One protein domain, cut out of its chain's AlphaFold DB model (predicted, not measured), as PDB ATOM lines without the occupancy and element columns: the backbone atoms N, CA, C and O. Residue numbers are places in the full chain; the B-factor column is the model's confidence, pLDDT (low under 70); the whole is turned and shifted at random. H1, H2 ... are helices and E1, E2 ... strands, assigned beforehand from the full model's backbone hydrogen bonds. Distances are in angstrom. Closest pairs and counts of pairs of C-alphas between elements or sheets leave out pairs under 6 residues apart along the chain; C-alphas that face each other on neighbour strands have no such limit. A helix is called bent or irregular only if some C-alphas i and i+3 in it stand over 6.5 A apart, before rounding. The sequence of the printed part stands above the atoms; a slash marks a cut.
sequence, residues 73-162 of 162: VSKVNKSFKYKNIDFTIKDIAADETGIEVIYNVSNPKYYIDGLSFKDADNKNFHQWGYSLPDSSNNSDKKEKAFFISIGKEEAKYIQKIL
ATOM      1  N   VAL A  73      48.814 -14.512   8.476       68.69
ATOM      2  CA  VAL A  73      48.053 -15.622   9.055       68.69
ATOM      3  C   VAL A  73      47.208 -15.117  10.210       68.69
ATOM      4  O   VAL A  73      47.722 -14.708  11.253       68.69
ATOM      5  N   SER A  74      45.896 -15.231  10.052       72.12
ATOM      6  CA  SER A  74      44.931 -14.913  11.093       72.12
ATOM      7  C   SER A  74      44.648 -16.172  11.909       72.12
ATOM      8  O   SER A  74      44.090 -17.153  11.411       72.12
ATOM      9  N   LYS A  75      45.031 -16.153  13.191       77.44
ATOM     10  CA  LYS A  75      44.690 -17.218  14.146       77.44
ATOM     11  C   LYS A  75      43.227 -17.082  14.546       77.44
ATOM     12  O   LYS A  75      42.844 -16.101  15.180       77.44
ATOM     13  N   VAL A  76      42.415 -18.075  14.202       79.69
ATOM     14  CA  VAL A  76      40.961 -18.043  14.408       79.69
ATOM     15  C   VAL A  76      40.562 -18.842  15.646       79.69
ATOM     16  O   VAL A  76      39.818 -18.339  16.488       79.69
ATOM     17  N   ASN A  77      41.061 -20.077  15.777       83.25
ATOM     18  CA  ASN A  77      40.735 -21.014  16.863       83.25
ATOM     19  C   ASN A  77      39.231 -21.100  17.183       83.25
ATOM     20  O   ASN A  77      38.816 -21.088  18.346       83.25
ATOM     21  N   LYS A  78      38.392 -21.178  16.145       84.62
ATOM     22  CA  LYS A  78      36.938 -21.333  16.289       84.62
ATOM     23  C   LYS A  78      36.537 -22.765  16.002       84.62
ATOM     24  O   LYS A  78      36.932 -23.333  14.987       84.62
ATOM     25  N   SER A  79      35.711 -23.321  16.879       89.94
ATOM     26  CA  SER A  79      35.177 -24.669  16.724       89.94
ATOM     27  C   SER A  79      33.694 -24.638  16.395       89.94
ATOM     28  O   SER A  79      32.942 -23.847  16.964       89.94
ATOM     29  N   PHE A  80      33.273 -25.532  15.512       88.69
ATOM     30  CA  PHE A  80      31.874 -25.809  15.233       88.69
ATOM     31  C   PHE A  80      31.650 -27.318  15.199       88.69
ATOM     32  O   PHE A  80      32.569 -28.102  14.958       88.69
ATOM     33  N   LYS A  81      30.411 -27.726  15.461       92.25
ATOM     34  CA  LYS A  81      30.042 -29.133  15.568       92.25
ATOM     35  C   LYS A  81      28.989 -29.478  14.534       92.25
ATOM     36  O   LYS A  81      27.967 -28.803  14.434       92.25
ATOM     37  N   TYR A  82      29.221 -30.561  13.804       85.25
ATOM     38  CA  TYR A  82      28.224 -31.169  12.934       85.25
ATOM     39  C   TYR A  82      27.963 -32.597  13.408       85.25
ATOM     40  O   TYR A  82      28.834 -33.466  13.334       85.25
ATOM     41  N   LYS A  83      26.755 -32.850  13.926       89.00
ATOM     42  CA  LYS A  83      26.401 -34.111  14.603       89.00
ATOM     43  C   LYS A  83      27.392 -34.417  15.739       89.00
ATOM     44  O   LYS A  83      27.497 -33.635  16.675       89.00
ATOM     45  N   ASN A  84      28.133 -35.524  15.650       90.69
ATOM     46  CA  ASN A  84      29.118 -35.957  16.648       90.69
ATOM     47  C   ASN A  84      30.564 -35.638  16.235       90.69
ATOM     48  O   ASN A  84      31.491 -36.228  16.780       90.69
ATOM     49  N   ILE A  85      30.752 -34.758  15.250       90.62
ATOM     50  CA  ILE A  85      32.064 -34.409  14.711       90.62
ATOM     51  C   ILE A  85      32.332 -32.944  15.022       90.62
ATOM     52  O   ILE A  85      31.608 -32.056  14.570       90.62
ATOM     53  N   ASP A  86      33.389 -32.709  15.784       92.62
ATOM     54  CA  ASP A  86      33.928 -31.379  16.029       92.62
ATOM     55  C   ASP A  86      34.948 -31.018  14.945       92.62
ATOM     56  O   ASP A  86      35.830 -31.827  14.623       92.62
ATOM     57  N   PHE A  87      34.815 -29.806  14.414       89.44
ATOM     58  CA  PHE A  87      35.762 -29.147  13.523       89.44
ATOM     59  C   PHE A  87      36.309 -27.905  14.228       89.44
ATOM     60  O   PHE A  87      35.541 -27.142  14.810       89.44
ATOM     61  N   THR A  88      37.616 -27.675  14.157       90.75
ATOM     62  CA  THR A  88      38.280 -26.497  14.730       90.75
ATOM     63  C   THR A  88      39.097 -25.811  13.654       90.75
ATOM     64  O   THR A  88      40.131 -26.337  13.257       90.75
ATOM     65  N   ILE A  89      38.667 -24.634  13.208       87.44
ATOM     66  CA  ILE A  89      39.458 -23.773  12.331       87.44
ATOM     67  C   ILE A  89      40.579 -23.161  13.169       87.44
ATOM     68  O   ILE A  89      40.302 -22.409  14.106       87.44
ATOM     69  N   LYS A  90      41.829 -23.517  12.866       84.56
ATOM     70  CA  LYS A  90      43.011 -23.050  13.599       84.56
ATOM     71  C   LYS A  90      43.470 -21.721  13.022       84.56
ATOM     72  O   LYS A  90      43.368 -20.697  13.694       84.56
ATOM     73  N   ASP A  91      43.851 -21.760  11.751       81.19
ATOM     74  CA  ASP A  91      44.529 -20.675  11.058       81.19
ATOM     75  C   ASP A  91      43.892 -20.460   9.682       81.19
ATOM     76  O   ASP A  91      43.491 -21.417   9.014       81.19
ATOM     77  N   ILE A  92      43.812 -19.198   9.272       77.75
ATOM     78  CA  ILE A  92      43.466 -18.790   7.911       77.75
ATOM     79  C   ILE A  92      44.649 -17.986   7.380       77.75
ATOM     80  O   ILE A  92      45.045 -16.999   7.999       77.75
ATOM     81  N   ALA A  93      45.218 -18.420   6.264       75.50
ATOM     82  CA  ALA A  93      46.262 -17.707   5.544       75.50
ATOM     83  C   ALA A  93      45.687 -17.203   4.221       75.50
ATOM     84  O   ALA A  93      44.964 -17.936   3.550       75.50
ATOM     85  N   ALA A  94      45.993 -15.965   3.848       70.62
ATOM     86  CA  ALA A  94      45.574 -15.404   2.568       70.62
ATOM     87  C   ALA A  94      46.748 -14.707   1.882       70.62
ATOM     88  O   ALA A  94      47.505 -13.968   2.517       70.62
ATOM     89  N   ASP A  95      46.880 -14.923   0.580       66.12
ATOM     90  CA  ASP A  95      47.891 -14.292  -0.260       66.12
ATOM     91  C   ASP A  95      47.294 -13.853  -1.610       66.12
ATOM     92  O   ASP A  95      46.085 -13.650  -1.733       66.12
ATOM     93  N   GLU A  96      48.146 -13.575  -2.599       63.28
ATOM     94  CA  GLU A  96      47.705 -13.152  -3.933       63.28
ATOM     95  C   GLU A  96      47.100 -14.293  -4.768       63.28
ATOM     96  O   GLU A  96      46.473 -14.018  -5.797       63.28
ATOM     97  N   THR A  97      47.300 -15.554  -4.369       63.53
ATOM     98  CA  THR A  97      46.870 -16.748  -5.111       63.53
ATOM     99  C   THR A  97      45.602 -17.363  -4.518       63.53
ATOM    100  O   THR A  97      44.804 -17.964  -5.254       63.53
ATOM    101  N   GLY A  98      45.357 -17.183  -3.216       68.50
ATOM    102  CA  GLY A  98      44.188 -17.758  -2.567       68.50
ATOM    103  C   GLY A  98      44.074 -17.553  -1.063       68.50
ATOM    104  O   GLY A  98      44.801 -16.792  -0.428       68.50
ATOM    105  N   ILE A  99      43.105 -18.275  -0.501       74.62
ATOM    106  CA  ILE A  99      42.967 -18.495   0.938       74.62
ATOM    107  C   ILE A  99      43.260 -19.966   1.221       74.62
ATOM    108  O   ILE A  99      42.631 -20.851   0.635       74.62
ATOM    109  N   GLU A 100      44.138 -20.232   2.178       76.31
ATOM    110  CA  GLU A 100      44.238 -21.528   2.834       76.31
ATOM    111  C   GLU A 100      43.589 -21.468   4.217       76.31
ATOM    112  O   GLU A 100      43.812 -20.547   5.004       76.31
ATOM    113  N   VAL A 101      42.803 -22.490   4.544       78.75
ATOM    114  CA  VAL A 101      42.262 -22.675   5.888       78.75
ATOM    115  C   VAL A 101      42.754 -23.994   6.456       78.75
ATOM    116  O   VAL A 101      42.513 -25.063   5.889       78.75
ATOM    117  N   ILE A 102      43.388 -23.919   7.621       82.56
ATOM    118  CA  ILE A 102      43.886 -25.071   8.368       82.56
ATOM    119  C   ILE A 102      42.911 -25.375   9.493       82.56
ATOM    120  O   ILE A 102      42.559 -24.508  10.302       82.56
ATOM    121  N   TYR A 103      42.485 -26.630   9.574       84.56
ATOM    122  CA  TYR A 103      41.505 -27.061  10.553       84.56
ATOM    123  C   TYR A 103      41.812 -28.442  11.117       84.56
ATOM    124  O   TYR A 103      42.393 -29.298  10.458       84.56
ATOM    125  N   ASN A 104      41.372 -28.673  12.349       88.00
ATOM    126  CA  ASN A 104      41.328 -29.993  12.952       88.00
ATOM    127  C   ASN A 104      39.926 -30.581  12.841       88.00
ATOM    128  O   ASN A 104      38.937 -29.872  13.014       88.00
ATOM    129  N   VAL A 105      39.841 -31.891  12.640       88.25
ATOM    130  CA  VAL A 105      38.606 -32.665  12.738       88.25
ATOM    131  C   VAL A 105      38.773 -33.779  13.769       88.25
ATOM    132  O   VAL A 105      39.777 -34.490  13.808       88.25
ATOM    133  N   SER A 106      37.778 -33.939  14.633       89.06
ATOM    134  CA  SER A 106      37.759 -34.983  15.671       89.06
ATOM    135  C   SER A 106      37.829 -36.407  15.098       89.06
ATOM    136  O   SER A 106      38.472 -37.274  15.695       89.06
ATOM    137  N   ASN A 107      37.218 -36.633  13.927       86.19
ATOM    138  CA  ASN A 107      37.246 -37.890  13.185       86.19
ATOM    139  C   ASN A 107      37.823 -37.670  11.769       86.19
ATOM    140  O   ASN A 107      37.169 -37.026  10.945       86.19
ATOM    141  N   PRO A 108      39.002 -38.233  11.450       79.81
ATOM    142  CA  PRO A 108      39.729 -37.944  10.213       79.81
ATOM    143  C   PRO A 108      39.050 -38.467   8.937       79.81
ATOM    144  O   PRO A 108      39.435 -38.053   7.839       79.81
ATOM    145  N   LYS A 109      38.021 -39.323   9.059       80.56
ATOM    146  CA  LYS A 109      37.186 -39.773   7.930       80.56
ATOM    147  C   LYS A 109      36.325 -38.657   7.338       80.56
ATOM    148  O   LYS A 109      35.851 -38.792   6.216       80.56
ATOM    149  N   TYR A 110      36.102 -37.584   8.092       80.75
ATOM    150  CA  TYR A 110      35.304 -36.446   7.657       80.75
ATOM    151  C   TYR A 110      36.203 -35.296   7.228       80.75
ATOM    152  O   TYR A 110      37.320 -35.135   7.716       80.75
ATOM    153  N   TYR A 111      35.703 -34.499   6.298       78.25
ATOM    154  CA  TYR A 111      36.410 -33.369   5.722       78.25
ATOM    155  C   TYR A 111      35.399 -32.292   5.313       78.25
ATOM    156  O   TYR A 111      34.199 -32.561   5.233       78.25
ATOM    157  N   ILE A 112      35.884 -31.068   5.118       76.88
ATOM    158  CA  ILE A 112      35.079 -29.942   4.638       76.88
ATOM    159  C   ILE A 112      35.091 -29.971   3.105       76.88
ATOM    160  O   ILE A 112      36.158 -29.892   2.488       76.88
ATOM    161  N   ASP A 113      33.905 -30.110   2.513       71.69
ATOM    162  CA  ASP A 113      33.678 -30.155   1.065       71.69
ATOM    163  C   ASP A 113      32.945 -28.885   0.617       71.69
ATOM    164  O   ASP A 113      31.715 -28.829   0.584       71.69
ATOM    165  N   GLY A 114      33.718 -27.829   0.365       66.75
ATOM    166  CA  GLY A 114      33.205 -26.514  -0.004       66.75
ATOM    167  C   GLY A 114      33.075 -25.540   1.167       66.75
ATOM    168  O   GLY A 114      32.733 -25.903   2.293       66.75
ATOM    169  N   LEU A 115      33.328 -24.265   0.874       70.00
ATOM    170  CA  LEU A 115      33.028 -23.130   1.739       70.00
ATOM    171  C   LEU A 115      32.536 -21.952   0.905       70.00
ATOM    172  O   LEU A 115      32.873 -21.815  -0.267       70.00
ATOM    173  N   SER A 116      31.755 -21.080   1.534       66.62
ATOM    174  CA  SER A 116      31.304 -19.819   0.950       66.62
ATOM    175  C   SER A 116      31.621 -18.673   1.896       66.62
ATOM    176  O   SER A 116      31.312 -18.770   3.087       66.62
ATOM    177  N   PHE A 117      32.159 -17.576   1.364       67.25
ATOM    178  CA  PHE A 117      32.366 -16.351   2.126       67.25
ATOM    179  C   PHE A 117      31.298 -15.322   1.794       67.25
ATOM    180  O   PHE A 117      30.892 -15.144   0.641       67.25
ATOM    181  N   LYS A 118      30.857 -14.637   2.843       67.56
ATOM    182  CA  LYS A 118      29.887 -13.561   2.767       67.56
ATOM    183  C   LYS A 118      30.313 -12.470   3.732       67.56
ATOM    184  O   LYS A 118      30.547 -12.760   4.904       67.56
ATOM    185  N   ASP A 119      30.447 -11.252   3.230       68.94
ATOM    186  CA  ASP A 119      30.732 -10.104   4.083       68.94
ATOM    187  C   ASP A 119      29.454  -9.528   4.715       68.94
ATOM    188  O   ASP A 119      28.330  -9.958   4.432       68.94
ATOM    189  N   ALA A 120      29.638  -8.556   5.611       71.94
ATOM    190  CA  ALA A 120      28.543  -7.868   6.291       71.94
ATOM    191  C   ALA A 120      27.636  -7.077   5.324       71.94
ATOM    192  O   ALA A 120      26.465  -6.863   5.630       71.94
ATOM    193  N   ASP A 121      28.153  -6.713   4.148       76.44
ATOM    194  CA  ASP A 121      27.472  -5.927   3.117       76.44
ATOM    195  C   ASP A 121      26.749  -6.806   2.079       76.44
ATOM    196  O   ASP A 121      26.328  -6.327   1.022       76.44
ATOM    197  N   ASN A 122      26.566  -8.100   2.372       64.75
ATOM    198  CA  ASN A 122      25.935  -9.083   1.487       64.75
ATOM    199  C   ASN A 122      26.667  -9.317   0.150       64.75
ATOM    200  O   ASN A 122      26.096  -9.977  -0.730       64.75
ATOM    201  N   LYS A 123      27.915  -8.861  -0.032       66.81
ATOM    202  CA  LYS A 123      28.708  -9.332  -1.169       66.81
ATOM    203  C   LYS A 123      29.089 -10.781  -0.913       66.81
ATOM    204  O   LYS A 123      29.782 -11.137   0.041       66.81
ATOM    205  N   ASN A 124      28.590 -11.625  -1.802       61.16
ATOM    206  CA  ASN A 124      28.913 -13.035  -1.831       61.16
ATOM    207  C   ASN A 124      30.091 -13.228  -2.779       61.16
ATOM    208  O   ASN A 124      29.995 -12.876  -3.955       61.16
ATOM    209  N   PHE A 125      31.150 -13.857  -2.289       62.28
ATOM    210  CA  PHE A 125      32.174 -14.436  -3.147       62.28
ATOM    211  C   PHE A 125      31.984 -15.949  -3.084       62.28
ATOM    212  O   PHE A 125      32.288 -16.599  -2.081       62.28
ATOM    213  N   HIS A 126      31.366 -16.504  -4.128       55.16
ATOM    214  CA  HIS A 126      31.149 -17.941  -4.236       55.16
ATOM    215  C   HIS A 126      32.346 -18.553  -4.954       55.16
ATOM    216  O   HIS A 126      32.388 -18.614  -6.180       55.16
ATOM    217  N   GLN A 127      33.334 -18.972  -4.176       60.38
ATOM    218  CA  GLN A 127      34.560 -19.551  -4.698       60.38
ATOM    219  C   GLN A 127      34.658 -20.998  -4.226       60.38
ATOM    220  O   GLN A 127      34.529 -21.284  -3.039       60.38
ATOM    221  N   TRP A 128      34.843 -21.921  -5.166       53.00
ATOM    222  CA  TRP A 128      34.939 -23.341  -4.851       53.00
ATOM    223  C   TRP A 128      36.353 -23.683  -4.390       53.00
ATOM    224  O   TRP A 128      37.322 -23.459  -5.112       53.00
ATOM    225  N   GLY A 129      36.453 -24.266  -3.200       57.03
ATOM    226  CA  GLY A 129      37.657 -24.929  -2.714       57.03
ATOM    227  C   GLY A 129      37.289 -26.245  -2.054       57.03
ATOM    228  O   GLY A 129      36.222 -26.369  -1.452       57.03
ATOM    229  N   TYR A 130      38.159 -27.235  -2.189       51.72
ATOM    230  CA  TYR A 130      37.958 -28.567  -1.633       51.72
ATOM    231  C   TYR A 130      39.176 -28.954  -0.797       51.72
ATOM    232  O   TYR A 130      40.315 -28.654  -1.163       51.72
ATOM    233  N   SER A 131      38.949 -29.617   0.342       57.00
ATOM    234  CA  SER A 131      40.037 -30.373   0.971       57.00
ATOM    235  C   SER A 131      40.158 -31.689   0.229       57.00
ATOM    236  O   SER A 131      39.185 -32.433   0.113       57.00
ATOM    237  N   LEU A 132      41.352 -31.989  -0.276       53.59
ATOM    238  CA  LEU A 132      41.619 -33.341  -0.737       53.59
ATOM    239  C   LEU A 132      41.598 -34.273   0.478       53.59
ATOM    240  O   LEU A 132      42.229 -33.960   1.497       53.59
ATOM    241  N   PRO A 133      40.896 -35.417   0.405       52.19
ATOM    242  CA  PRO A 133      41.095 -36.458   1.393       52.19
ATOM    243  C   PRO A 133      42.580 -36.824   1.396       52.19
ATOM    244  O   PRO A 133      43.233 -36.845   0.349       52.19
ATOM    245  N   ASP A 134      43.130 -37.089   2.582       54.38
ATOM    246  CA  ASP A 134      44.497 -37.590   2.657       54.38
ATOM    247  C   ASP A 134      44.562 -38.870   1.809       54.38
ATOM    248  O   ASP A 134      43.697 -39.739   1.923       54.38
ATOM    249  N   SER A 135      45.556 -38.962   0.924       51.22
ATOM    250  CA  SER A 135      45.674 -40.026  -0.089       51.22
ATOM    251  C   SER A 135      45.697 -41.448   0.490       51.22
ATOM    252  O   SER A 135      45.567 -42.425  -0.247       51.22
ATOM    253  N   SER A 136      45.851 -41.576   1.811       52.16
ATOM    254  CA  SER A 136      45.708 -42.833   2.529       52.16
ATOM    255  C   SER A 136      44.319 -42.957   3.165       52.16
ATOM    256  O   SER A 136      43.936 -42.186   4.043       52.16
ATOM    257  N   ASN A 137      43.599 -44.022   2.798       47.69
ATOM    258  CA  ASN A 137      42.323 -44.433   3.409       47.69
ATOM    259  C   ASN A 137      42.401 -44.708   4.935       47.69
ATOM    260  O   ASN A 137      41.383 -45.012   5.548       47.69
ATOM    261  N   ASN A 138      43.593 -44.607   5.538       50.81
ATOM    262  CA  ASN A 138      43.913 -44.861   6.947       50.81
ATOM    263  C   ASN A 138      44.691 -43.695   7.591       50.81
ATOM    264  O   ASN A 138      45.479 -43.895   8.514       50.81
ATOM    265  N   SER A 139      44.525 -42.471   7.094       59.88
ATOM    266  CA  SER A 139      45.153 -41.317   7.728       59.88
ATOM    267  C   SER A 139      44.494 -41.011   9.075       59.88
ATOM    268  O   SER A 139      43.348 -40.569   9.125       59.88
ATOM    269  N   ASP A 140      45.238 -41.182  10.169       69.25
ATOM    270  CA  ASP A 140      44.863 -40.690  11.505       69.25
ATOM    271  C   ASP A 140      45.078 -39.170  11.654       69.25
ATOM    272  O   ASP A 140      44.913 -38.605  12.743       69.25
ATOM    273  N   LYS A 141      45.458 -38.470  10.572       71.25
ATOM    274  CA  LYS A 141      45.694 -37.027  10.622       71.25
ATOM    275  C   LYS A 141      44.380 -36.281  10.800       71.25
ATOM    276  O   LYS A 141      43.540 -36.186   9.904       71.25
ATOM    277  N   LYS A 142      44.243 -35.718  11.995       79.19
ATOM    278  CA  LYS A 142      43.138 -34.842  12.380       79.19
ATOM    279  C   LYS A 142      43.283 -33.441  11.800       79.19
ATOM    280  O   LYS A 142      42.267 -32.803  11.568       79.19
ATOM    281  N   GLU A 143      44.509 -32.984  11.562       82.56
ATOM    282  CA  GLU A 143      44.765 -31.700  10.910       82.56
ATOM    283  C   GLU A 143      44.668 -31.849   9.390       82.56
ATOM    284  O   GLU A 143      45.247 -32.767   8.803       82.56
ATOM    285  N   LYS A 144      43.910 -30.953   8.771       77.69
ATOM    286  CA  LYS A 144      43.631 -30.902   7.338       77.69
ATOM    287  C   LYS A 144      43.693 -29.449   6.876       77.69
ATOM    288  O   LYS A 144      43.553 -28.524   7.676       77.69
ATOM    289  N   ALA A 145      43.858 -29.268   5.575       75.69
ATOM    290  CA  ALA A 145      43.775 -27.968   4.934       75.69
ATOM    291  C   ALA A 145      42.885 -28.061   3.694       75.69
ATOM    292  O   ALA A 145      42.783 -29.119   3.066       75.69
ATOM    293  N   PHE A 146      42.227 -26.962   3.353       75.25
ATOM    294  CA  PHE A 146      41.701 -26.762   2.007       75.25
ATOM    295  C   PHE A 146      42.119 -25.391   1.506       75.25
ATOM    296  O   PHE A 146      42.299 -24.448   2.280       75.25
ATOM    297  N   PHE A 147      42.237 -25.315   0.188       70.62
ATOM    298  CA  PHE A 147      42.629 -24.121  -0.529       70.62
ATOM    299  C   PHE A 147      41.468 -23.620  -1.375       70.62
ATOM    300  O   PHE A 147      40.728 -24.403  -1.978       70.62
ATOM    301  N   ILE A 148      41.329 -22.303  -1.421       69.75
ATOM    302  CA  ILE A 148      40.363 -21.602  -2.249       69.75
ATOM    303  C   ILE A 148      41.163 -20.682  -3.160       69.75
ATOM    304  O   ILE A 148      41.716 -19.683  -2.705       69.75
ATOM    305  N   SER A 149      41.212 -21.028  -4.448       65.94
ATOM    306  CA  SER A 149      41.788 -20.146  -5.461       65.94
ATOM    307  C   SER A 149      40.836 -18.986  -5.690       65.94
ATOM    308  O   SER A 149      39.688 -19.198  -6.084       65.94
ATOM    309  N   ILE A 150      41.310 -17.774  -5.442       67.69
ATOM    310  CA  ILE A 150      40.549 -16.541  -5.647       67.69
ATOM    311  C   ILE A 150      41.170 -15.762  -6.809       67.69
ATOM    312  O   ILE A 150      42.364 -15.877  -7.088       67.69
ATOM    313  N   GLY A 151      40.360 -14.982  -7.523       62.69
ATOM    314  CA  GLY A 151      40.898 -14.059  -8.519       62.69
ATOM    315  C   GLY A 151      41.715 -12.945  -7.852       62.69
ATOM    316  O   GLY A 151      41.615 -12.696  -6.652       62.69
ATOM    317  N   LYS A 152      42.549 -12.251  -8.636       66.44
ATOM    318  CA  LYS A 152      43.443 -11.198  -8.115       66.44
ATOM    319  C   LYS A 152      42.701 -10.054  -7.417       66.44
ATOM    320  O   LYS A 152      43.255  -9.430  -6.517       66.44
ATOM    321  N   GLU A 153      41.487  -9.738  -7.854       67.25
ATOM    322  CA  GLU A 153      40.691  -8.661  -7.257       67.25
ATOM    323  C   GLU A 153      40.046  -9.117  -5.939       67.25
ATOM    324  O   GLU A 153      40.010  -8.362  -4.967       67.25
ATOM    325  N   GLU A 154      39.638 -10.381  -5.860       67.62
ATOM    326  CA  GLU A 154      39.130 -11.025  -4.651       67.62
ATOM    327  C   GLU A 154      40.239 -11.221  -3.601       67.62
ATOM    328  O   GLU A 154      40.009 -10.961  -2.421       67.62
ATOM    329  N   ALA A 155      41.460 -11.578  -4.021       65.19
ATOM    330  CA  ALA A 155      42.639 -11.655  -3.151       65.19
ATOM    331  C   ALA A 155      42.928 -10.326  -2.453       65.19
ATOM    332  O   ALA A 155      43.045 -10.270  -1.229       65.19
ATOM    333  N   LYS A 156      42.971  -9.232  -3.222       66.62
ATOM    334  CA  LYS A 156      43.154  -7.881  -2.671       66.62
ATOM    335  C   LYS A 156      42.025  -7.489  -1.724       66.62
ATOM    336  O   LYS A 156      42.272  -6.811  -0.729       66.62
ATOM    337  N   TYR A 157      40.788  -7.881  -2.035       67.06
ATOM    338  CA  TYR A 157      39.646  -7.613  -1.166       67.06
ATOM    339  C   TYR A 157      39.803  -8.307   0.189       67.06
ATOM    340  O   TYR A 157      39.676  -7.655   1.221       67.06
ATOM    341  N   ILE A 158      40.139  -9.597   0.180       65.38
ATOM    342  CA  ILE A 158      40.324 -10.412   1.387       65.38
ATOM    343  C   ILE A 158      41.515  -9.924   2.219       65.38
ATOM    344  O   ILE A 158      41.381  -9.762   3.427       65.38
ATOM    345  N   GLN A 159      42.650  -9.609   1.590       65.25
ATOM    346  CA  GLN A 159      43.812  -9.044   2.293       65.25
ATOM    347  C   GLN A 159      43.511  -7.709   2.982       65.25
ATOM    348  O   GLN A 159      44.180  -7.351   3.941       65.25
ATOM    349  N   LYS A 160      42.521  -6.949   2.503       64.56
ATOM    350  CA  LYS A 160      42.132  -5.676   3.120       64.56
ATOM    351  C   LYS A 160      41.304  -5.858   4.400       64.56
ATOM    352  O   LYS A 160      41.225  -4.923   5.195       64.56
ATOM    353  N   ILE A 161      40.632  -7.000   4.555       61.78
ATOM    354  CA  ILE A 161      39.693  -7.264   5.658       61.78
ATOM    355  C   ILE A 161      40.234  -8.237   6.716       61.78
ATOM    356  O   ILE A 161      39.597  -8.378   7.763       61.78
ATOM    357  N   LEU A 162      41.361  -8.904   6.448       56.44
ATOM    358  CA  LEU A 162      42.118  -9.713   7.414       56.44
ATOM    359  C   LEU A 162      43.148  -8.859   8.157       56.44
ATOM    360  O   LEU A 162      43.348  -9.151   9.358       56.44
TER     361      LEU A 162
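What this domain is: This is residues 73 to 162 of the 162 residues of the protein "DUF4179 domain-containing protein" of Clostridium carboxidivorans P7 (UniProt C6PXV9). A single twisted sheet of four strands, with long edge strand E1 bent, is partly covered on one face by a long looping stretch, residues 106 to 142, while the short helix H1 sits at the end of the sheet where E2 turns into E3. The 90 printed residues hold E1, E2, E3, E4 and H1 in that order along the chain; the sheet runs E1 - E2 - E3 - E4, antiparallel throughout, and the class is mixed, helices and strands. The whole is compact, with a radius of gyration of the C-alphas of 13.8 A, and elongated, spanning 39 by 25 by 21 A.

How they stand to each other: E1, residues 73 to 82, bends by 51 degrees at residue 77 and forms a hairpin with E2, residues 85 to 94, at 159 degrees; N 74 and O 92 are 2.8 A apart, within hydrogen-bond range. E2 and E3, residues 98 to 105, form a hairpin at 154 degrees, with N 88 and O 104 at 2.8 A. E3 and E4, residues 143 to 149, form a hairpin at 158 degrees, with N 144 and O 103 at 2.8 A. These strands make a meander, each the antiparallel neighbour of the one before. E1 and E4 are edge strands and apart. Residues 129 to 130 pair antiparallel with residues 147 to 148 of E4, and residues 117 to 118 with 124 to 125. H1, residues 152 to 161, is on the sheet; its closest C-alphas to E3 are Ala 155 and Gly 98, 6.3 A apart. In H1, 5 of 6 O i to N i+4 pairs are within hydrogen-bond range.

Where its parts are: E1 begins at C-alpha 73 (48.053, -15.622, 9.055) and is 25.5 A long; E2 is 26.3 A, E3 22.1 A and E4 20.3 A. H1, 14.8 A, ends at C-alpha 161 (39.693, -7.264, 5.658).

The domain as a whole: The C-alphas farthest apart, of Asp 121 and Asn 138, are 42.4 A apart. The printed part has no cut, and the link E3 to E4 is long, 37 residues. The mean pLDDT of the printed part is 71.9; residues 122 to 140 and 148 to 162 are among those under 70.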